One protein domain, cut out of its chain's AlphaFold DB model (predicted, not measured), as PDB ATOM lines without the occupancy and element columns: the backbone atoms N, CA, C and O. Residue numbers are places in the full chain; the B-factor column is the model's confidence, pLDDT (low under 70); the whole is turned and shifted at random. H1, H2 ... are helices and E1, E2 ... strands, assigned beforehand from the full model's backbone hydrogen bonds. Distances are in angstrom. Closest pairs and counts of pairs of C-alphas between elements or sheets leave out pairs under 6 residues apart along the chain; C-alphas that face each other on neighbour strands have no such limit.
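AT A GLANCE: This is residues 31 to 189 of the 203 residues of the protein "Virulence factor" of Legionella geestiana (UniProt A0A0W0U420). The model is a twisted five-stranded sheet with two helices, H2 and H3, side by side in space over one of its faces and no named helix over the other face. A third long helix, H4, lies beyond H3 and off the sheet, while the short helix H5 packs on H2 and the small strand E3 lies away from the sheet. The 159 printed residues hold six named strands and five named helices, in the order E1 E2 E3 E4 E5 H1 H2 E6 H3 H4 H5, and the class is mixed, helices and strands. The sheet runs E2 E4 E5 E1 E6, all antiparallel. The whole is compact, with a radius of gyration of the C-alphas of 16.0 A and spans of 49 by 40 by 30 A.

IN THESE COORDINATES: The two longest strands are E1, residues 35 to 40, and E5, residues 80 to 85, each 17.2 A from first to last C-alpha. E1 begins at C-alpha 35, (185.847, 262.033, 162.280). E4, residues 70 to 74, measures 13.2 A, and E6, residues 129 to 132, measures 10.5 A. E2 is residues 52 to 54, 6.2 A long, and E3 is residues 58 to 60, 5.7 A long. H2, residues 98 to 117, is the longest helix at 29.0 A and begins at C-alpha 98, (185.231, 251.790, 170.199). H3, residues 134 to 145, measures 16.5 A, and H4, residues 158 to 173, measures 23.6 A. The two four-residue helices are H1, residues 86 to 89, 5.7 A long, and H5, residues 185 to 188, 5.6 A long, ending at C-alpha 188, (175.311, 243.888, 165.689).

HOW THE PARTS SIT: In the sheet E2 and E6 are the edge strands, and from edge to edge the strands' lines turn by 77 degrees. E5 and E1 are antiparallel at 172 degrees, with N 38 and O 82 2.8 A apart, within hydrogen-bond range. E1 and E6 stand at 166 degrees, with N 39 to O 129 at 3.0 A. E4 and E5 form a hairpin at 149 degrees, with N 71 to O 83 at 2.8 A. E2 and E4 also stand at 149 degrees, with N 54 to O 70 at 2.8 A. H2 is on the sheet at a height of 9.3 A, over E5, and runs along the strands at 11 degrees to E5 on the local plane. H3 is on the same face at a height of 9.1 A, over E6, at 17 degrees to E6 on the local plane. E5, H1, H2 and E6 make a split strand-helix-strand unit, two strands running the same way with E1 between them, and its crossover is right-handed. H2, with residues 100 to 108 alone, touches H3; the closest C-alphas, those of Ile 104 and Gly 140, are 6.4 A apart. These two helices run the same way at a steep tilt of 41 degrees. H2 touches H5 with residues 102 to 106 alone, the C-alphas of Met 102 and Phe 187 being closest at 5.4 A. H1 is not on the sheet, and H1 and H2 are close but not clearly touching, with the C-alphas of Lys 86 and Leu 100 closest at 6.7 A. H4 is not on the sheet; H3 and H4 are near each other, with 7 pairs of C-alphas within 10 A. E3 pairs with no named strand, but its residues pair antiparallel with residues 63 to 64. In H2, H3 and H4 every O i to N i+4 pair is within hydrogen-bond range; H1 and H5 are too short for such a pair.

THE WHOLE: The two C-alphas farthest apart, those of Thr 49 and Met 174, are 50.6 A apart. The links E1 to E2, H2 to E6, H3 to H4 and H4 to H5 are long. The printed part has no cut; its mean pLDDT is 94.0, and no printed residue is under 70.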
ATOM      1  N   TRP A  31     191.269 264.043 168.630       94.12
ATOM      2  CA  TRP A  31     190.915 262.688 169.059       94.12
ATOM      3  C   TRP A  31     189.520 262.615 169.704       94.12
ATOM      4  O   TRP A  31     188.717 261.710 169.432       94.12
ATOM      5  N   ARG A  32     189.194 263.565 170.583       94.62
ATOM      6  CA  ARG A  32     187.879 263.609 171.240       94.62
ATOM      7  C   ARG A  32     186.762 263.783 170.219       94.62
ATOM      8  O   ARG A  32     185.692 263.203 170.391       94.62
ATOM      9  N   TRP A  33     187.037 264.510 169.143       95.31
ATOM     10  CA  TRP A  33     186.077 264.853 168.098       95.31
ATOM     11  C   TRP A  33     186.299 264.076 166.799       95.31
ATOM     12  O   TRP A  33     185.780 264.476 165.759       95.31
ATOM     13  N   ALA A  34     187.045 262.966 166.868       97.62
ATOM     14  CA  ALA A  34     187.518 262.248 165.694       97.62
ATOM     15  C   ALA A  34     186.388 261.981 164.693       97.62
ATOM     16  O   ALA A  34     185.298 261.507 165.044       97.62
ATOM     17  N   SER A  35     186.684 262.294 163.439       97.81
ATOM     18  CA  SER A  35     185.847 262.033 162.280       97.81
ATOM     19  C   SER A  35     186.521 261.022 161.367       97.81
ATOM     20  O   SER A  35     187.726 260.771 161.454       97.81
ATOM     21  N   PHE A  36     185.719 260.427 160.495       98.50
ATOM     22  CA  PHE A  36     186.193 259.524 159.466       98.50
ATOM     23  C   PHE A  36     185.305 259.653 158.238       98.50
ATOM     24  O   PHE A  36     184.079 259.706 158.364       98.50
ATOM     25  N   ALA A  37     185.927 259.674 157.064       98.25
ATOM     26  CA  ALA A  37     185.208 259.543 155.812       98.25
ATOM     27  C   ALA A  37     185.905 258.557 154.875       98.25
ATOM     28  O   ALA A  37     187.125 258.379 154.919       98.25
ATOM     29  N   LEU A  38     185.083 257.913 154.058       97.44
ATOM     30  CA  LEU A  38     185.431 256.845 153.140       97.44
ATOM     31  C   LEU A  38     184.832 257.194 151.781       97.44
ATOM     32  O   LEU A  38     183.607 257.269 151.661       97.44
ATOM     33  N   GLU A  39     185.679 257.405 150.779       97.12
ATOM     34  CA  GLU A  39     185.241 257.603 149.397       97.12
ATOM     35  C   GLU A  39     185.596 256.390 148.540       97.12
ATOM     36  O   GLU A  39     186.705 255.862 148.627       97.12
ATOM     37  N   VAL A  40     184.653 255.979 147.694       97.12
ATOM     38  CA  VAL A  40     184.840 254.939 146.679       97.12
ATOM     39  C   VAL A  40     184.438 255.515 145.318       97.12
ATOM     40  O   VAL A  40     183.254 255.478 144.966       97.12
ATOM     41  N   PRO A  41     185.394 256.075 144.549       95.00
ATOM     42  CA  PRO A  41     185.112 256.781 143.295       95.00
ATOM     43  C   PRO A  41     184.379 255.932 142.247       95.00
ATOM     44  O   PRO A  41     183.566 256.448 141.486       95.00
ATOM     45  N   GLN A  42     184.645 254.623 142.210       92.00
ATOM     46  CA  GLN A  42     184.058 253.685 141.246       92.00
ATOM     47  C   GLN A  42     182.597 253.338 141.552       92.00
ATOM     48  O   GLN A  42     181.870 252.913 140.654       92.00
ATOM     49  N   LEU A  43     182.160 253.489 142.806       91.69
ATOM     50  CA  LEU A  43     180.794 253.169 143.204       91.69
ATOM     51  C   LEU A  43     179.869 254.326 142.852       91.69
ATOM     52  O   LEU A  43     179.696 255.260 143.634       91.69
ATOM     53  N   ALA A  44     179.240 254.240 141.684       87.00
ATOM     54  CA  ALA A  44     178.274 255.241 141.266       87.00
ATOM     55  C   ALA A  44     177.050 255.204 142.189       87.00
ATOM     56  O   ALA A  44     176.442 254.150 142.398       87.00
ATOM     57  N   LEU A  45     176.665 256.363 142.717       80.75
ATOM     58  CA  LEU A  45     175.405 256.544 143.428       80.75
ATOM     59  C   LEU A  45     174.494 257.483 142.634       80.75
ATOM     60  O   LEU A  45     174.975 258.456 142.045       80.75
ATOM     61  N   PRO A  46     173.170 257.244 142.622       78.38
ATOM     62  CA  PRO A  46     172.251 258.253 142.128       78.38
ATOM     63  C   PRO A  46     172.414 259.526 142.978       78.38
ATOM     64  O   PRO A  46     172.610 259.426 144.191       78.38
ATOM     65  N   PRO A  47     172.341 260.727 142.378       73.12
ATOM     66  CA  PRO A  47     172.434 261.973 143.127       73.12
ATOM     67  C   PRO A  47     171.248 262.097 144.095       73.12
ATOM     68  O   PRO A  47     170.149 262.501 143.718       73.12
ATOM     69  N   GLU A  48     171.473 261.737 145.356       74.25
ATOM     70  CA  GLU A  48     170.511 261.881 146.448       74.25
ATOM     71  C   GLU A  48     170.694 263.264 147.091       74.25
ATOM     72  O   GLU A  48     171.700 263.545 147.745       74.25
ATOM     73  N   THR A  49     169.731 264.164 146.866       77.88
ATOM     74  CA  THR A  49     169.664 265.470 147.537       77.88
ATOM     75  C   THR A  49     168.356 265.568 148.324       77.88
ATOM     76  O   THR A  49     167.290 265.557 147.702       77.88
ATOM     77  N   PRO A  50     168.394 265.703 149.664       83.00
ATOM     78  CA  PRO A  50     169.579 265.814 150.528       83.00
ATOM     79  C   PRO A  50     170.315 264.470 150.751       83.00
ATOM     80  O   PRO A  50     169.732 263.418 150.491       83.00
ATOM     81  N   PRO A  51     171.563 264.495 151.270       88.00
ATOM     82  CA  PRO A  51     172.283 263.297 151.705       88.00
ATOM     83  C   PRO A  51     171.455 262.409 152.634       88.00
ATOM     84  O   PRO A  51     170.739 262.907 153.509       88.00
ATOM     85  N   VAL A  52     171.605 261.095 152.496       93.38
ATOM     86  CA  VAL A  52     170.909 260.122 153.341       93.38
ATOM     87  C   VAL A  52     171.679 259.931 154.639       93.38
ATOM     88  O   VAL A  52     172.878 259.667 154.634       93.38
ATOM     89  N   ILE A  53     170.987 260.039 155.773       95.69
ATOM     90  CA  ILE A  53     171.548 259.688 157.078       95.69
ATOM     91  C   ILE A  53     171.114 258.267 157.422       95.69
ATOM     92  O   ILE A  53     169.948 258.021 157.732       95.69
ATOM     93  N   VAL A  54     172.061 257.337 157.376       95.75
ATOM     94  CA  VAL A  54     171.876 255.956 157.814       95.75
ATOM     95  C   VAL A  54     171.976 255.925 159.335       95.75
ATOM     96  O   VAL A  54     173.029 256.201 159.915       95.75
ATOM     97  N   GLN A  55     170.853 255.635 159.985       96.56
ATOM     98  CA  GLN A  55     170.781 255.513 161.439       96.56
ATOM     99  C   GLN A  55     171.291 254.137 161.901       96.56
ATOM    100  O   GLN A  55     171.262 253.183 161.117       96.56
ATOM    101  N   PRO A  56     171.736 254.006 163.165       95.62
ATOM    102  CA  PRO A  56     171.955 252.698 163.777       95.62
ATOM    103  C   PRO A  56     170.695 251.831 163.664       95.62
ATOM    104  O   PRO A  56     169.595 252.298 163.970       95.62
ATOM    105  N   GLU A  57     170.839 250.582 163.225       94.62
ATOM    106  CA  GLU A  57     169.692 249.689 163.051       94.62
ATOM    107  C   GLU A  57     169.226 249.118 164.388       94.62
ATOM    108  O   GLU A  57     170.006 248.924 165.322       94.62
ATOM    109  N   GLN A  58     167.925 248.855 164.483       92.56
ATOM    110  CA  GLN A  58     167.338 248.219 165.651       92.56
ATOM    111  C   GLN A  58     167.590 246.707 165.590       92.56
ATOM    112  O   GLN A  58     167.146 246.035 164.664       92.56
ATOM    113  N   LEU A  59     168.287 246.171 166.594       90.94
ATOM    114  CA  LEU A  59     168.614 244.746 166.709       90.94
ATOM    115  C   LEU A  59     167.516 243.971 167.446       90.94
ATOM    116  O   LEU A  59     167.177 242.845 167.091       90.94
ATOM    117  N   THR A  60     166.966 244.575 168.501       90.50
ATOM    118  CA  THR A  60     165.859 244.038 169.308       90.50
ATOM    119  C   THR A  60     164.937 245.185 169.727       90.50
ATOM    120  O   THR A  60     165.245 246.342 169.452       90.50
ATOM    121  N   ALA A  61     163.835 244.904 170.428       87.81
ATOM    122  CA  ALA A  61     162.905 245.944 170.886       87.81
ATOM    123  C   ALA A  61     163.598 247.106 171.631       87.81
ATOM    124  O   ALA A  61     163.240 248.258 171.406       87.81
ATOM    125  N   ASP A  62     164.641 246.814 172.417       88.94
ATOM    126  CA  ASP A  62     165.305 247.784 173.298       88.94
ATOM    127  C   ASP A  62     166.785 248.032 172.952       88.94
ATOM    128  O   ASP A  62     167.486 248.727 173.688       88.94
ATOM    129  N   ALA A  63     167.296 247.457 171.856       89.25
ATOM    130  CA  ALA A  63     168.711 247.559 171.499       89.25
ATOM    131  C   ALA A  63     168.915 247.945 170.036       89.25
ATOM    132  O   ALA A  63     168.286 247.385 169.136       89.25
ATOM    133  N   TYR A  64     169.864 248.849 169.822       92.88
ATOM    134  CA  TYR A  64     170.337 249.290 168.517       92.88
ATOM    135  C   TYR A  64     171.801 248.901 168.337       92.88
ATOM    136  O   TYR A  64     172.510 248.632 169.309       92.88
ATOM    137  N   GLU A  65     172.263 248.907 167.094       95.00
ATOM    138  CA  GLU A  65     173.680 248.780 166.780       95.00
ATOM    139  C   GLU A  65     174.520 249.841 167.496       95.00
ATOM    140  O   GLU A  65     174.151 251.016 167.598       95.00
ATOM    141  N   PHE A  66     175.711 249.445 167.945       94.25
ATOM    142  CA  PHE A  66     176.632 250.355 168.624       94.25
ATOM    143  C   PHE A  66     177.508 251.121 167.628       94.25
ATOM    144  O   PHE A  66     178.731 250.993 167.593       94.25
ATOM    145  N   VAL A  67     176.859 251.942 166.805       96.62
ATOM    146  CA  VAL A  67     177.492 252.769 165.767       96.62
ATOM    147  C   VAL A  67     177.031 254.219 165.871       96.62
ATOM    148  O   VAL A  67     176.039 254.533 166.538       96.62
ATOM    149  N   TYR A  68     177.793 255.131 165.280       97.44
ATOM    150  CA  TYR A  68     177.351 256.494 165.008       97.44
ATOM    151  C   TYR A  68     176.513 256.518 163.722       97.44
ATOM    152  O   TYR A  68     176.672 255.635 162.876       97.44
ATOM    153  N   PRO A  69     175.631 257.516 163.545       97.62
ATOM    154  CA  PRO A  69     174.984 257.742 162.261       97.62
ATOM    155  C   PRO A  69     176.021 257.939 161.148       97.62
ATOM    156  O   PRO A  69     177.057 258.584 161.354       97.62
ATOM    157  N   ILE A  70     175.729 257.395 159.970       98.06
ATOM    158  CA  ILE A  70     176.579 257.512 158.783       98.06
ATOM    159  C   ILE A  70     175.855 258.407 157.787       98.06
ATOM    160  O   ILE A  70     174.728 258.126 157.382       98.06
ATOM    161  N   ARG A  71     176.500 259.492 157.372       96.56
ATOM    162  CA  ARG A  71     176.034 260.295 156.246       96.56
ATOM    163  C   ARG A  71     176.519 259.639 154.959       96.56
ATOM    164  O   ARG A  71     177.719 259.487 154.768       96.56
ATOM    165  N   ARG A  72     175.587 259.277 154.084       95.06
ATOM    166  CA  ARG A  72     175.848 258.794 152.729       95.06
ATOM    167  C   ARG A  72     175.501 259.883 151.724       95.06
ATOM    168  O   ARG A  72     174.393 260.421 151.731       95.06
ATOM    169  N   SER A  73     176.439 260.185 150.842       93.81
ATOM    170  CA  SER A  73     176.269 261.152 149.758       93.81
ATOM    171  C   SER A  73     177.107 260.772 148.542       93.81
ATOM    172  O   SER A  73     177.842 259.788 148.561       93.81
ATOM    173  N   VAL A  74     176.975 261.565 147.483       93.06
ATOM    174  CA  VAL A  74     177.821 261.491 146.291       93.06
ATOM    175  C   VAL A  74     179.009 262.439 146.474       93.06
ATOM    176  O   VAL A  74     178.809 263.581 146.895       93.06
ATOM    177  N   SER A  75     180.230 261.970 146.207       91.25
ATOM    178  CA  SER A  75     181.435 262.808 146.219       91.25
ATOM    179  C   SER A  75     181.526 263.691 144.969       91.25
ATOM    180  O   SER A  75     180.766 263.534 144.012       91.25
ATOM    181  N   GLU A  76     182.490 264.613 144.938       87.50
ATOM    182  CA  GLU A  76     182.757 265.438 143.749       87.50
ATOM    183  C   GLU A  76     183.162 264.604 142.522       87.50
ATOM    184  O   GLU A  76     182.902 265.012 141.390       87.50
ATOM    185  N   SER A  77     183.752 263.422 142.736       86.25
ATOM    186  CA  SER A  77     184.111 262.485 141.666       86.25
ATOM    187  C   SER A  77     182.907 261.712 141.104       86.25
ATOM    188  O   SER A  77     183.043 261.016 140.099       86.25
ATOM    189  N   GLY A  78     181.722 261.850 141.714       88.25
ATOM    190  CA  GLY A  78     180.520 261.084 141.372       88.25
ATOM    191  C   GLY A  78     180.425 259.723 142.072       88.25
ATOM    192  O   GLY A  78     179.470 258.983 141.829       88.25
ATOM    193  N   GLY A  79     181.394 259.401 142.934       92.75
ATOM    194  CA  GLY A  79     181.446 258.155 143.689       92.75
ATOM    195  C   GLY A  79     180.661 258.186 144.997       92.75
ATOM    196  O   GLY A  79     180.072 259.196 145.395       92.75
ATOM    197  N   MET A  80     180.679 257.059 145.702       95.19
ATOM    198  CA  MET A  80     180.092 256.933 147.030       95.19
ATOM    199  C   MET A  80     180.975 257.622 148.067       95.19
ATOM    200  O   MET A  80     182.154 257.300 148.182       95.19
ATOM    201  N   LEU A  81     180.379 258.495 148.879       96.06
ATOM    202  CA  LEU A  81     181.003 259.093 150.054       96.06
ATOM    203  C   LEU A  81     180.221 258.716 151.312       96.06
ATOM    204  O   LEU A  81     179.027 259.008 151.425       96.06
ATOM    205  N   LEU A  82     180.907 258.090 152.266       97.62
ATOM    206  CA  LEU A  82     180.392 257.800 153.599       97.62
ATOM    207  C   LEU A  82     181.162 258.626 154.626       97.62
ATOM    208  O   LEU A  82     182.389 258.584 154.660       97.62
ATOM    209  N   GLU A  83     180.454 259.329 155.501       98.12
ATOM    210  CA  GLU A  83     181.046 260.192 156.525       98.12
ATOM    211  C   GLU A  83     180.433 259.906 157.896       98.12
ATOM    212  O   GLU A  83     179.231 259.669 158.033       98.12
ATOM    213  N   THR A  84     181.249 259.977 158.943       98.50
ATOM    214  CA  THR A  84     180.780 259.898 160.327       98.50
ATOM    215  C   THR A  84     181.716 260.653 161.270       98.50
ATOM    216  O   THR A  84     182.839 261.029 160.920       98.50
ATOM    217  N   SER A  85     181.265 260.891 162.498       98.00
ATOM    218  CA  SER A  85     182.101 261.465 163.548       98.00
ATOM    219  C   SER A  85     181.601 261.098 164.935       98.00
ATOM    220  O   SER A  85     180.453 260.697 165.130       98.00
ATOM    221  N   LYS A  86     182.451 261.342 165.934       97.31
ATOM    222  CA  LYS A  86     182.083 261.281 167.355       97.31
ATOM    223  C   LYS A  86     181.152 262.418 167.791       97.31
ATOM    224  O   LYS A  86     180.929 262.586 168.987       97.31
ATOM    225  N   GLY A  87     180.607 263.202 166.856       92.00
ATOM    226  CA  GLY A  87     179.901 264.452 167.123       92.00
ATOM    227  C   GLY A  87     178.767 264.347 168.142       92.00
ATOM    228  O   GLY A  87     178.628 265.233 168.980       92.00
ATOM    229  N   ALA A  88     178.014 263.244 168.136       89.19
ATOM    230  CA  ALA A  88     176.917 263.020 169.083       89.19
ATOM    231  C   ALA A  88     177.376 262.973 170.554       89.19
ATOM    232  O   ALA A  88     176.650 263.425 171.434       89.19
ATOM    233  N   ASP A  89     178.594 262.484 170.810       90.50
ATOM    234  CA  ASP A  89     179.115 262.234 172.160       90.50
ATOM    235  C   ASP A  89     180.437 262.982 172.417       90.50
ATOM    236  O   ASP A  89     181.184 262.636 173.338       90.50
ATOM    237  N   MET A  90     180.757 263.997 171.602       88.81
ATOM    238  CA  MET A  90     182.101 264.587 171.484       88.81
ATOM    239  C   MET A  90     182.654 265.177 172.798       88.81
ATOM    240  O   MET A  90     183.868 265.280 172.976       88.81
ATOM    241  N   PHE A  91     181.771 265.529 173.739       89.88
ATOM    242  CA  PHE A  91     182.110 266.069 175.062       89.88
ATOM    243  C   PHE A  91     182.140 265.016 176.184       89.88
ATOM    244  O   PHE A  91     182.540 265.332 177.302       89.88
ATOM    245  N   HIS A  92     181.740 263.771 175.908       91.00
ATOM    246  CA  HIS A  92     181.555 262.728 176.926       91.00
ATOM    247  C   HIS A  92     182.409 261.481 176.682       91.00
ATOM    248  O   HIS A  92     182.920 260.885 177.626       91.00
ATOM    249  N   VAL A  93     182.605 261.090 175.421       89.94
ATOM    250  CA  VAL A  93     183.292 259.839 175.049       89.94
ATOM    251  C   VAL A  93     184.816 259.889 175.247       89.94
ATOM    252  O   VAL A  93     185.490 258.854 175.270       89.94
ATOM    253  N   GLY A  94     185.378 261.096 175.386       93.19
ATOM    254  CA  GLY A  94     186.810 261.314 175.576       93.19
ATOM    255  C   GLY A  94     187.639 260.662 174.467       93.19
ATOM    256  O   GLY A  94     187.353 260.822 173.281       93.19
ATOM    257  N   MET A  95     188.646 259.882 174.854       93.75
ATOM    258  CA  MET A  95     189.564 259.199 173.931       93.75
ATOM    259  C   MET A  95     189.052 257.846 173.417       93.75
ATOM    260  O   MET A  95     189.726 257.191 172.619       93.75
ATOM    261  N   SER A  96     187.872 257.391 173.849       96.50
ATOM    262  CA  SER A  96     187.339 256.115 173.371       96.50
ATOM    263  C   SER A  96     187.039 256.186 171.870       96.50
ATOM    264  O   SER A  96     186.429 257.140 171.382       96.50
ATOM    265  N   MET A  97     187.501 255.170 171.138       97.38
ATOM    266  CA  MET A  97     187.287 255.007 169.693       97.38
ATOM    267  C   MET A  97     186.382 253.818 169.370       97.38
ATOM    268  O   MET A  97     186.085 253.588 168.208       97.38
ATOM    269  N   CYS A  98     185.930 253.065 170.378       95.88
ATOM    270  CA  CYS A  98     185.231 251.790 170.199       95.88
ATOM    271  C   CYS A  98     184.016 251.911 169.258       95.88
ATOM    272  O   CYS A  98     183.952 251.229 168.237       95.88
ATOM    273  N   ARG A  99     183.113 252.858 169.546       96.25
ATOM    274  CA  ARG A  99     181.919 253.123 168.729       96.25
ATOM    275  C   ARG A  99     182.270 253.608 167.321       96.25
ATOM    276  O   ARG A  99     181.651 253.185 166.348       96.25
ATOM    277  N   LEU A 100     183.298 254.450 167.188       97.69
ATOM    278  CA  LEU A 100     183.762 254.924 165.881       97.69
ATOM    279  C   LEU A 100     184.351 253.771 165.058       97.69
ATOM    280  O   LEU A 100     184.010 253.629 163.893       97.69
ATOM    281  N   PHE A 101     185.150 252.889 165.658       97.94
ATOM    282  CA  PHE A 101     185.710 251.718 164.981       97.94
ATOM    283  C   PHE A 101     184.634 250.739 164.510       97.94
ATOM    284  O   PHE A 101     184.748 250.210 163.410       97.94
ATOM    285  N   MET A 102     183.573 250.543 165.293       97.12
ATOM    286  CA  MET A 102     182.401 249.772 164.862       97.12
ATOM    287  C   MET A 102     181.647 250.447 163.716       97.12
ATOM    288  O   MET A 102     181.191 249.781 162.795       97.12
ATOM    289  N   THR A 103     181.571 251.778 163.734       98.00
ATOM    290  CA  THR A 103     180.969 252.543 162.635       98.00
ATOM    291  C   THR A 103     181.780 252.387 161.348       98.00
ATOM    292  O   THR A 103     181.192 252.201 160.292       98.00
ATOM    293  N   ILE A 104     183.115 252.382 161.432       98.38
ATOM    294  CA  ILE A 104     184.000 252.138 160.282       98.38
ATOM    295  C   ILE A 104     183.748 250.745 159.683       98.38
ATOM    296  O   ILE A 104     183.591 250.635 158.473       98.38
ATOM    297  N   GLU A 105     183.637 249.693 160.501       97.50
ATOM    298  CA  GLU A 105     183.283 248.339 160.022       97.50
ATOM    299  C   GLU A 105     181.926 248.329 159.292       97.50
ATOM    300  O   GLU A 105     181.802 247.760 158.203       97.50
ATOM    301  N   LYS A 106     180.918 249.030 159.835       97.56
ATOM    302  CA  LYS A 106     179.613 249.190 159.175       97.56
ATOM    303  C   LYS A 106     179.720 249.967 157.855       97.56
ATOM    304  O   LYS A 106     179.091 249.587 156.872       97.56
ATOM    305  N   MET A 107     180.540 251.018 157.788       98.00
ATOM    306  CA  MET A 107     180.775 251.769 156.546       98.00
ATOM    307  C   MET A 107     181.371 250.874 155.453       98.00
ATOM    308  O   MET A 107     180.894 250.908 154.322       98.00
ATOM    309  N   PHE A 108     182.354 250.031 155.784       97.56
ATOM    310  CA  PHE A 108     182.888 249.051 154.831       97.56
ATOM    311  C   PHE A 108     181.848 247.999 154.432       97.56
ATOM    312  O   PHE A 108     181.809 247.616 153.267       97.56
ATOM    313  N   SER A 109     180.960 247.587 155.344       96.38
ATOM    314  CA  SER A 109     179.838 246.690 155.013       96.38
ATOM    315  C   SER A 109     178.955 247.278 153.909       96.38
ATOM    316  O   SER A 109     178.709 246.612 152.908       96.38
ATOM    317  N   HIS A 110     178.591 248.562 154.009       95.62
ATOM    318  CA  HIS A 110     177.830 249.250 152.959       95.62
ATOM    319  C   HIS A 110     178.573 249.344 151.621       95.62
ATOM    320  O   HIS A 110     177.941 249.274 150.564       95.62
ATOM    321  N   VAL A 111     179.901 249.493 151.647       96.19
ATOM    322  CA  VAL A 111     180.717 249.451 150.425       96.19
ATOM    323  C   VAL A 111     180.636 248.069 149.782       96.19
ATOM    324  O   VAL A 111     180.352 247.987 148.590       96.19
ATOM    325  N   ILE A 112     180.819 246.990 150.549       95.75
ATOM    326  CA  ILE A 112     180.767 245.622 150.009       95.75
ATOM    327  C   ILE A 112     179.385 245.300 149.435       95.75
ATOM    328  O   ILE A 112     179.295 244.836 148.300       95.75
ATOM    329  N   GLU A 113     178.317 245.626 150.163       94.94
ATOM    330  CA  GLU A 113     176.933 245.466 149.694       94.94
ATOM    331  C   GLU A 113     176.686 246.217 148.375       94.94
ATOM    332  O   GLU A 113     176.011 245.721 147.473       94.94
ATOM    333  N   SER A 114     177.265 247.412 148.232       94.62
ATOM    334  CA  SER A 114     177.113 248.226 147.022       94.62
ATOM    335  C   SER A 114     177.919 247.682 145.841       94.62
ATOM    336  O   SER A 114     177.423 247.704 144.715       94.62
ATOM    337  N   LEU A 115     179.125 247.155 146.080       95.31
ATOM    338  CA  LEU A 115     179.920 246.462 145.057       95.31
ATOM    339  C   LEU A 115     179.172 245.233 144.530       95.31
ATOM    340  O   LEU A 115     179.120 244.999 143.323       95.31
ATOM    341  N   GLU A 116     178.538 244.482 145.430       94.75
ATOM    342  CA  GLU A 116     177.700 243.329 145.091       94.75
ATOM    343  C   GLU A 116     176.479 243.723 144.272       94.75
ATOM    344  O   GLU A 116     176.227 243.130 143.222       94.75
ATOM    345  N   ALA A 117     175.759 244.763 144.695       94.38
ATOM    346  CA  ALA A 117     174.599 245.271 143.971       94.38
ATOM    347  C   ALA A 117     174.949 245.756 142.551       94.38
ATOM    348  O   ALA A 117     174.127 245.644 141.639       94.38
ATOM    349  N   GLN A 118     176.168 246.267 142.348       94.56
ATOM    350  CA  GLN A 118     176.672 246.709 141.043       94.56
ATOM    351  C   GLN A 118     177.358 245.591 140.239       94.56
ATOM    352  O   GLN A 118     177.797 245.836 139.119       94.56
ATOM    353  N   ASN A 119     177.379 244.353 140.750       95.06
ATOM    354  CA  ASN A 119     178.022 243.187 140.134       95.06
ATOM    355  C   ASN A 119     179.526 243.378 139.858       95.06
ATOM    356  O   ASN A 119     180.048 242.835 138.883       95.06
ATOM    357  N   ILE A 120     180.224 244.124 140.718       94.81
ATOM    358  CA  ILE A 120     181.682 244.268 140.651       94.81
ATOM    359  C   ILE A 120     182.328 242.976 141.162       94.81
ATOM    360  O   ILE A 120     181.954 242.438 142.218       94.81
ATOM    361  N   ALA A 121     183.271 242.441 140.385       95.19
ATOM    362  CA  ALA A 121     183.886 241.152 140.676       95.19
ATOM    363  C   ALA A 121     184.762 241.224 141.946       95.19
ATOM    364  O   ALA A 121     185.322 242.277 142.248       95.19
ATOM    365  N   PRO A 122     184.891 240.141 142.738       94.44
ATOM    366  CA  PRO A 122     185.665 240.182 143.982       94.44
ATOM    367  C   PRO A 122     187.159 240.500 143.816       94.44
ATOM    368  O   PRO A 122     187.769 241.047 144.735       94.44
ATOM    369  N   ASP A 123     187.735 240.143 142.670       95.25
ATOM    370  CA  ASP A 123     189.136 240.344 142.296       95.25
ATOM    371  C   ASP A 123     189.397 241.680 141.581       95.25
ATOM    372  O   ASP A 123     190.556 242.078 141.429       95.25
ATOM    373  N   GLU A 124     188.342 242.393 141.182       96.81
ATOM    374  CA  GLU A 124     188.448 243.713 140.567       96.81
ATOM    375  C   GLU A 124     188.968 244.742 141.576       96.81
ATOM    376  O   GLU A 124     188.502 244.818 142.712       96.81
ATOM    377  N   GLU A 125     189.961 245.526 141.157       96.69
ATOM    378  CA  GLU A 125     190.593 246.538 142.000       96.69
ATOM    379  C   GLU A 125     189.653 247.730 142.219       96.69
ATOM    380  O   GLU A 125     189.286 248.439 141.279       96.69
ATOM    381  N   VAL A 126     189.305 247.985 143.480       97.00
ATOM    382  CA  VAL A 126     188.443 249.102 143.879       97.00
ATOM    383  C   VAL A 126     189.246 250.077 144.727       97.00
ATOM    384  O   VAL A 126     189.779 249.710 145.776       97.00
ATOM    385  N   GLN A 127     189.312 251.337 144.295       97.12
ATOM    386  CA  GLN A 127     190.019 252.373 145.045       97.12
ATOM    387  C   GLN A 127     189.165 252.913 146.180       97.12
ATOM    388  O   GLN A 127     187.980 253.199 146.030       97.12
ATOM    389  N   VAL A 128     189.816 253.081 147.320       97.50
ATOM    390  CA  VAL A 128     189.221 253.534 148.560       97.50
ATOM    391  C   VAL A 128     190.093 254.641 149.137       97.50
ATOM    392  O   VAL A 128     191.268 254.427 149.451       97.50
ATOM    393  N   ILE A 129     189.514 255.825 149.312       97.81
ATOM    394  CA  ILE A 129     190.219 256.989 149.851       97.81
ATOM    395  C   ILE A 129     189.758 257.226 151.289       97.81
ATOM    396  O   ILE A 129     188.558 257.272 151.576       97.81
ATOM    397  N   LEU A 130     190.724 257.336 152.207       98.19
ATOM    398  CA  LEU A 130     190.483 257.458 153.646       98.19
ATOM    399  C   LEU A 130     190.768 258.883 154.134       98.19
ATOM    400  O   LEU A 130     191.897 259.370 154.037       98.19
ATOM    401  N   TYR A 131     189.782 259.513 154.769       97.69
ATOM    402  CA  TYR A 131     189.892 260.858 155.337       97.69
ATOM    403  C   TYR A 131     189.621 260.873 156.849       97.69
ATOM    404  O   TYR A 131     189.046 259.941 157.413       97.69
ATOM    405  N   GLY A 132     190.005 261.973 157.503       96.00
ATOM    406  CA  GLY A 132     189.753 262.219 158.926       96.00
ATOM    407  C   GLY A 132     190.933 261.881 159.840       96.00
ATOM    408  O   GLY A 132     192.092 261.890 159.410       96.00
ATOM    409  N   ASP A 133     190.614 261.596 161.107       96.44
ATOM    410  CA  ASP A 133     191.585 261.362 162.185       96.44
ATOM    411  C   ASP A 133     192.515 260.183 161.852       96.44
ATOM    412  O   ASP A 133     192.099 259.138 161.343       96.44
ATOM    413  N   GLU A 134     193.801 260.324 162.172       95.06
ATOM    414  CA  GLU A 134     194.817 259.322 161.841       95.06
ATOM    415  C   GLU A 134     194.511 257.937 162.440       95.06
ATOM    416  O   GLU A 134     194.726 256.910 161.793       95.06
ATOM    417  N   ARG A 135     193.973 257.875 163.662       96.38
ATOM    418  CA  ARG A 135     193.634 256.613 164.340       96.38
ATOM    419  C   ARG A 135     192.437 255.951 163.666       96.38
ATOM    420  O   ARG A 135     192.401 254.725 163.566       96.38
ATOM    421  N   ALA A 136     191.484 256.748 163.188       97.81
ATOM    422  CA  ALA A 136     190.365 256.260 162.392       97.81
ATOM    423  C   ALA A 136     190.836 255.716 161.033       97.81
ATOM    424  O   ALA A 136     190.479 254.594 160.683       97.81
ATOM    425  N   LYS A 137     191.729 256.426 160.327       97.88
ATOM    426  CA  LYS A 137     192.337 255.936 159.074       97.88
ATOM    427  C   LYS A 137     193.123 254.643 159.267       97.88
ATOM    428  O   LYS A 137     192.960 253.715 158.487       97.88
ATOM    429  N   ARG A 138     193.895 254.523 160.351       97.94
ATOM    430  CA  ARG A 138     194.586 253.274 160.728       97.94
ATOM    431  C   ARG A 138     193.615 252.109 160.931       97.94
ATOM    432  O   ARG A 138     193.904 250.999 160.491       97.94
ATOM    433  N   LYS A 139     192.455 252.350 161.557       97.88
ATOM    434  CA  LYS A 139     191.395 251.337 161.657       97.88
ATOM    435  C   LYS A 139     190.792 251.016 160.287       97.88
ATOM    436  O   LYS A 139     190.645 249.842 159.982       97.88
ATOM    437  N   GLY A 140     190.487 252.014 159.459       97.69
ATOM    438  CA  GLY A 140     189.994 251.796 158.094       97.69
ATOM    439  C   GLY A 140     190.965 250.972 157.241       97.69
ATOM    440  O   GLY A 140     190.555 250.023 156.584       97.69
ATOM    441  N   PHE A 141     192.264 251.258 157.336       97.50
ATOM    442  CA  PHE A 141     193.317 250.480 156.687       97.50
ATOM    443  C   PHE A 141     193.374 249.035 157.200       97.50
ATOM    444  O   PHE A 141     193.496 248.103 156.414       97.50
ATOM    445  N   GLU A 142     193.245 248.827 158.513       97.31
ATOM    446  CA  GLU A 142     193.175 247.484 159.098       97.31
ATOM    447  C   GLU A 142     191.965 246.683 158.598       97.31
ATOM    448  O   GLU A 142     192.088 245.481 158.363       97.31
ATOM    449  N   VAL A 143     190.815 247.334 158.415       96.94
ATOM    450  CA  VAL A 143     189.621 246.709 157.829       96.94
ATOM    451  C   VAL A 143     189.889 246.328 156.374       96.94
ATOM    452  O   VAL A 143     189.643 245.184 156.001       96.94
ATOM    453  N   LEU A 144     190.464 247.249 155.594       95.88
ATOM    454  CA  LEU A 144     190.791 247.073 154.179       95.88
ATOM    455  C   LEU A 144     191.705 245.865 153.931       95.88
ATOM    456  O   LEU A 144     191.366 245.014 153.119       95.88
ATOM    457  N   ILE A 145     192.819 245.733 154.661       94.62
ATOM    458  CA  ILE A 145     193.785 244.637 154.435       94.62
ATOM    459  C   ILE A 145     193.276 243.250 154.860       94.62
ATOM    460  O   ILE A 145     193.892 242.245 154.514       94.62
ATOM    461  N   ASN A 146     192.201 243.193 155.651       95.81
ATOM    462  CA  ASN A 146     191.551 241.945 156.064       95.81
ATOM    463  C   ASN A 146     190.239 241.700 155.304       95.81
ATOM    464  O   ASN A 146     189.478 240.815 155.687       95.81
ATOM    465  N   CYS A 147     189.942 242.500 154.280       94.38
ATOM    466  CA  CYS A 147     188.746 242.351 153.465       94.38
ATOM    467  C   CYS A 147     188.914 241.213 152.447       94.38
ATOM    468  O   CYS A 147     190.002 241.004 151.913       94.38
ATOM    469  N   SER A 148     187.821 240.513 152.141       91.75
ATOM    470  CA  SER A 148     187.785 239.483 151.092       91.75
ATOM    471  C   SER A 148     187.836 240.056 149.669       91.75
ATOM    472  O   SER A 148     188.166 239.348 148.718       91.75
ATOM    473  N   ARG A 149     187.481 241.336 149.519       94.38
ATOM    474  CA  ARG A 149     187.432 242.077 148.253       94.38
ATOM    475  C   ARG A 149     188.756 242.795 148.005       94.38
ATOM    476  O   ARG A 149     189.381 243.267 148.955       94.38
ATOM    477  N   ASN A 150     189.140 242.944 146.736       95.75
ATOM    478  CA  ASN A 150     190.357 243.650 146.323       95.75
ATOM    479  C   ASN A 150     190.220 245.186 146.441       95.75
ATOM    480  O   ASN A 150     190.176 245.923 145.455       95.75
ATOM    481  N   LEU A 151     190.112 245.665 147.681       96.50
ATOM    482  CA  LEU A 151     190.087 247.085 148.015       96.50
ATOM    483  C   LEU A 151     191.519 247.605 148.169       96.50
ATOM    484  O   LEU A 151     192.318 247.008 148.891       96.50
ATOM    485  N   ILE A 152     191.828 248.746 147.560       95.00
ATOM    486  CA  ILE A 152     193.141 249.394 147.666       95.00
ATOM    487  C   ILE A 152     193.010 250.835 148.157       95.00
ATOM    488  O   ILE A 152     192.020 251.506 147.888       95.00
ATOM    489  N   SER A 153     194.018 251.325 148.874       95.75
ATOM    490  CA  SER A 153     194.065 252.703 149.368       95.75
ATOM    491  C   SER A 153     195.469 253.278 149.235       95.75
ATOM    492  O   SER A 153     196.456 252.543 149.281       95.75
ATOM    493  N   ASP A 154     195.551 254.597 149.090       92.81
ATOM    494  CA  ASP A 154     196.785 255.383 149.068       92.81
ATOM    495  C   ASP A 154     197.301 255.739 150.476       92.81
ATOM    496  O   ASP A 154     198.372 256.333 150.621       92.81
ATOM    497  N   PHE A 155     196.566 255.369 151.528       96.25
ATOM    498  CA  PHE A 155     196.972 255.614 152.905       96.25
ATOM    499  C   PHE A 155     198.207 254.784 153.293       96.25
ATOM    500  O   PHE A 155     198.134 253.560 153.423       96.25
ATOM    501  N   ASP A 156     199.327 255.461 153.563       95.50
ATOM    502  CA  ASP A 156     200.537 254.845 154.116       95.50
ATOM    503  C   ASP A 156     200.449 254.733 155.656       95.50
ATOM    504  O   ASP A 156     200.468 255.752 156.356       95.50
ATOM    505  N   PRO A 157     200.384 253.513 156.229       94.19
ATOM    506  CA  PRO A 157     200.356 253.315 157.677       94.19
ATOM    507  C   PRO A 157     201.723 253.548 158.354       94.19
ATOM    508  O   PRO A 157     201.803 253.531 159.590       94.19
ATOM    509  N   GLY A 158     202.806 253.706 157.588       95.19
ATOM    510  CA  GLY A 158     204.153 254.001 158.069       95.19
ATOM    511  C   GLY A 158     204.665 253.043 159.152       95.19
ATOM    512  O   GLY A 158     204.417 251.830 159.151       95.19
ATOM    513  N   ALA A 159     205.384 253.600 160.133       96.38
ATOM    514  CA  ALA A 159     205.942 252.836 161.253       96.38
ATOM    515  C   ALA A 159     204.862 252.137 162.098       96.38
ATOM    516  O   ALA A 159     205.100 251.048 162.628       96.38
ATOM    517  N   TRP A 160     203.664 252.727 162.193       96.81
ATOM    518  CA  TRP A 160     202.543 252.115 162.902       96.81
ATOM    519  C   TRP A 160     202.121 250.796 162.246       96.81
ATOM    520  O   TRP A 160     201.921 249.819 162.961       96.81
ATOM    521  N   GLY A 161     202.062 250.727 160.911       95.44
ATOM    522  CA  GLY A 161     201.685 249.503 160.191       95.44
ATOM    523  C   GLY A 161     202.661 248.348 160.428       95.44
ATOM    524  O   GLY A 161     202.254 247.214 160.687       95.44
ATOM    525  N   SER A 162     203.962 248.648 160.433       95.56
ATOM    526  CA  SER A 162     204.998 247.653 160.744       95.56
ATOM    527  C   SER A 162     204.871 247.123 162.176       95.56
ATOM    528  O   SER A 162     204.911 245.911 162.399       95.56
ATOM    529  N   LEU A 163     204.665 248.021 163.145       96.69
ATOM    530  CA  LEU A 163     204.462 247.649 164.544       96.69
ATOM    531  C   LEU A 163     203.160 246.860 164.734       96.69
ATOM    532  O   LEU A 163     203.144 245.864 165.455       96.69
ATOM    533  N   TYR A 164     202.083 247.255 164.056       96.56
ATOM    534  CA  TYR A 164     200.799 246.563 164.086       96.56
ATOM    535  C   TYR A 164     200.948 245.089 163.689       96.56
ATOM    536  O   TYR A 164     200.549 244.206 164.448       96.56
ATOM    537  N   LEU A 165     201.608 244.796 162.563       95.25
ATOM    538  CA  LEU A 165     201.817 243.416 162.112       95.25
ATOM    539  C   LEU A 165     202.686 242.597 163.078       95.25
ATOM    540  O   LEU A 165     202.444 241.402 163.271       95.25
ATOM    541  N   GLN A 166     203.689 243.218 163.708       96.62
ATOM    542  CA  GLN A 166     204.489 242.566 164.751       96.62
ATOM    543  C   GLN A 166     203.640 242.225 165.981       96.62
ATOM    544  O   GLN A 166     203.736 241.114 166.513       96.62
ATOM    545  N   LEU A 167     202.777 243.149 166.407       96.31
ATOM    546  CA  LEU A 167     201.872 242.943 167.533       96.31
ATOM    547  C   LEU A 167     200.841 241.854 167.226       96.31
ATOM    548  O   LEU A 167     200.671 240.959 168.047       96.31
ATOM    549  N   VAL A 168     200.232 241.843 166.039       95.69
ATOM    550  CA  VAL A 168     199.295 240.783 165.623       95.69
ATOM    551  C   VAL A 168     199.948 239.401 165.706       95.69
ATOM    552  O   VAL A 168     199.394 238.491 166.321       95.69
ATOM    553  N   LYS A 169     201.167 239.246 165.171       95.44
ATOM    554  CA  LYS A 169     201.927 237.985 165.261       95.44
ATOM    555  C   LYS A 169     202.220 237.588 166.706       95.44
ATOM    556  O   LYS A 169     202.079 236.424 167.071       95.44
ATOM    557  N   THR A 170     202.604 238.558 167.530       96.56
ATOM    558  CA  THR A 170     202.895 238.339 168.953       96.56
ATOM    559  C   THR A 170     201.644 237.887 169.708       96.56
ATOM    560  O   THR A 170     201.693 236.925 170.470       96.56
ATOM    561  N   HIS A 171     200.499 238.524 169.461       94.19
ATOM    562  CA  HIS A 171     199.217 238.148 170.054       94.19
ATOM    563  C   HIS A 171     198.779 236.739 169.634       94.19
ATOM    564  O   HIS A 171     198.352 235.956 170.486       94.19
ATOM    565  N   ALA A 172     198.947 236.388 168.358       95.56
ATOM    566  CA  ALA A 172     198.671 235.043 167.868       95.56
ATOM    567  C   ALA A 172     199.566 233.991 168.548       95.56
ATOM    568  O   ALA A 172     199.063 232.968 169.008       95.56
ATOM    569  N   ALA A 173     200.866 234.272 168.710       96.25
ATOM    570  CA  ALA A 173     201.806 233.392 169.413       96.25
ATOM    571  C   ALA A 173     201.462 233.204 170.904       96.25
ATOM    572  O   ALA A 173     201.748 232.156 171.479       96.25
ATOM    573  N   MET A 174     200.803 234.187 171.523       96.56
ATOM    574  CA  MET A 174     200.266 234.095 172.887       96.56
ATOM    575  C   MET A 174     198.922 233.347 172.972       96.56
ATOM    576  O   MET A 174     198.325 233.293 174.045       96.56
ATOM    577  N   GLY A 175     198.409 232.809 171.861       94.56
ATOM    578  CA  GLY A 175     197.133 232.093 171.816       94.56
ATOM    579  C   GLY A 175     195.894 232.995 171.784       94.56
ATOM    580  O   GLY A 175     194.791 232.502 171.996       94.56
ATOM    581  N   LYS A 176     196.040 234.303 171.511       92.56
ATOM    582  CA  LYS A 176     194.906 235.249 171.412       92.56
ATOM    583  C   LYS A 176     194.240 235.275 170.028       92.56
ATOM    584  O   LYS A 176     193.241 235.965 169.859       92.56
ATOM    585  N   GLY A 177     194.780 234.527 169.063       92.50
ATOM    586  CA  GLY A 177     194.273 234.450 167.692       92.50
ATOM    587  C   GLY A 177     194.708 235.613 166.793       92.50
ATOM    588  O   GLY A 177     195.478 236.483 167.201       92.50
ATOM    589  N   TYR A 178     194.221 235.586 165.550       92.81
ATOM    590  CA  TYR A 178     194.377 236.650 164.557       92.81
ATOM    591  C   TYR A 178     193.103 237.502 164.480       92.81
ATOM    592  O   TYR A 178     192.026 237.001 164.821       92.81
ATOM    593  N   PRO A 179     193.193 238.765 164.023       92.75
ATOM    594  CA  PRO A 179     192.014 239.525 163.631       92.75
ATOM    595  C   PRO A 179     191.176 238.715 162.625       92.75
ATOM    596  O   PRO A 179     191.753 238.133 161.706       92.75
ATOM    597  N   PRO A 180     189.845 238.635 162.797       92.69
ATOM    598  CA  PRO A 180     188.990 237.929 161.850       92.69
ATOM    599  C   PRO A 180     188.880 238.710 160.536       92.69
ATOM    600  O   PRO A 180     189.234 239.887 160.485       92.69
ATOM    601  N   GLU A 181     188.363 238.065 159.496       93.69
ATOM    602  CA  GLU A 181     188.074 238.692 158.202       93.69
ATOM    603  C   GLU A 181     187.099 239.876 158.339       93.69
ATOM    604  O   GLU A 181     186.282 239.922 159.263       93.69
ATOM    605  N   SER A 182     187.230 240.847 157.437       93.94
ATOM    606  CA  SER A 182     186.444 242.081 157.375       93.94
ATOM    607  C   SER A 182     185.479 242.086 156.178       93.94
ATOM    608  O   SER A 182     185.778 241.458 155.162       93.94
ATOM    609  N   PRO A 183     184.387 242.875 156.227       89.31
ATOM    610  CA  PRO A 183     183.917 243.664 157.369       89.31
ATOM    611  C   PRO A 183     183.297 242.790 158.468       89.31
ATOM    612  O   PRO A 183     182.731 241.732 158.203       89.31
ATOM    613  N   ARG A 184     183.426 243.222 159.727       91.69
ATOM    614  CA  ARG A 184     183.015 242.431 160.900       91.69
ATOM    615  C   ARG A 184     181.653 242.860 161.431       91.69
ATOM    616  O   ARG A 184     181.452 244.030 161.735       91.69
ATOM    617  N   ASP A 185     180.788 241.895 161.734       87.25
ATOM    618  CA  ASP A 185     179.444 242.117 162.304       87.25
ATOM    619  C   ASP A 185     179.417 242.416 163.819       87.25
ATOM    620  O   ASP A 185     178.383 242.296 164.481       87.25
ATOM    621  N   THR A 186     180.538 242.800 164.435       84.19
ATOM    622  CA  THR A 186     180.604 243.014 165.897       84.19
ATOM    623  C   THR A 186     179.714 244.162 166.377       84.19
ATOM    624  O   THR A 186     179.292 244.182 167.534       84.19
ATOM    625  N   PHE A 187     179.363 245.096 165.494       85.12
ATOM    626  CA  PHE A 187     178.437 246.189 165.787       85.12
ATOM    627  C   PHE A 187     176.978 245.736 165.973       85.12
ATOM    628  O   PHE A 187     176.194 246.474 166.570       85.12
ATOM    629  N   ARG A 188     176.637 244.515 165.535       84.88
ATOM    630  CA  ARG A 188     175.311 243.888 165.689       84.88
ATOM    631  C   ARG A 188     175.137 243.126 167.007       84.88
ATOM    632  O   ARG A 188     174.135 242.446 167.212       84.88
ATOM    633  N   GLN A 189     176.114 243.199 167.909       82.19
ATOM    634  CA  GLN A 189     176.002 242.588 169.231       82.19
ATOM    635  C   GLN A 189     175.125 243.447 170.146       82.19
ATOM    636  O   GLN A 189     175.234 244.671 170.163       82.19
TER     637      GLN A 189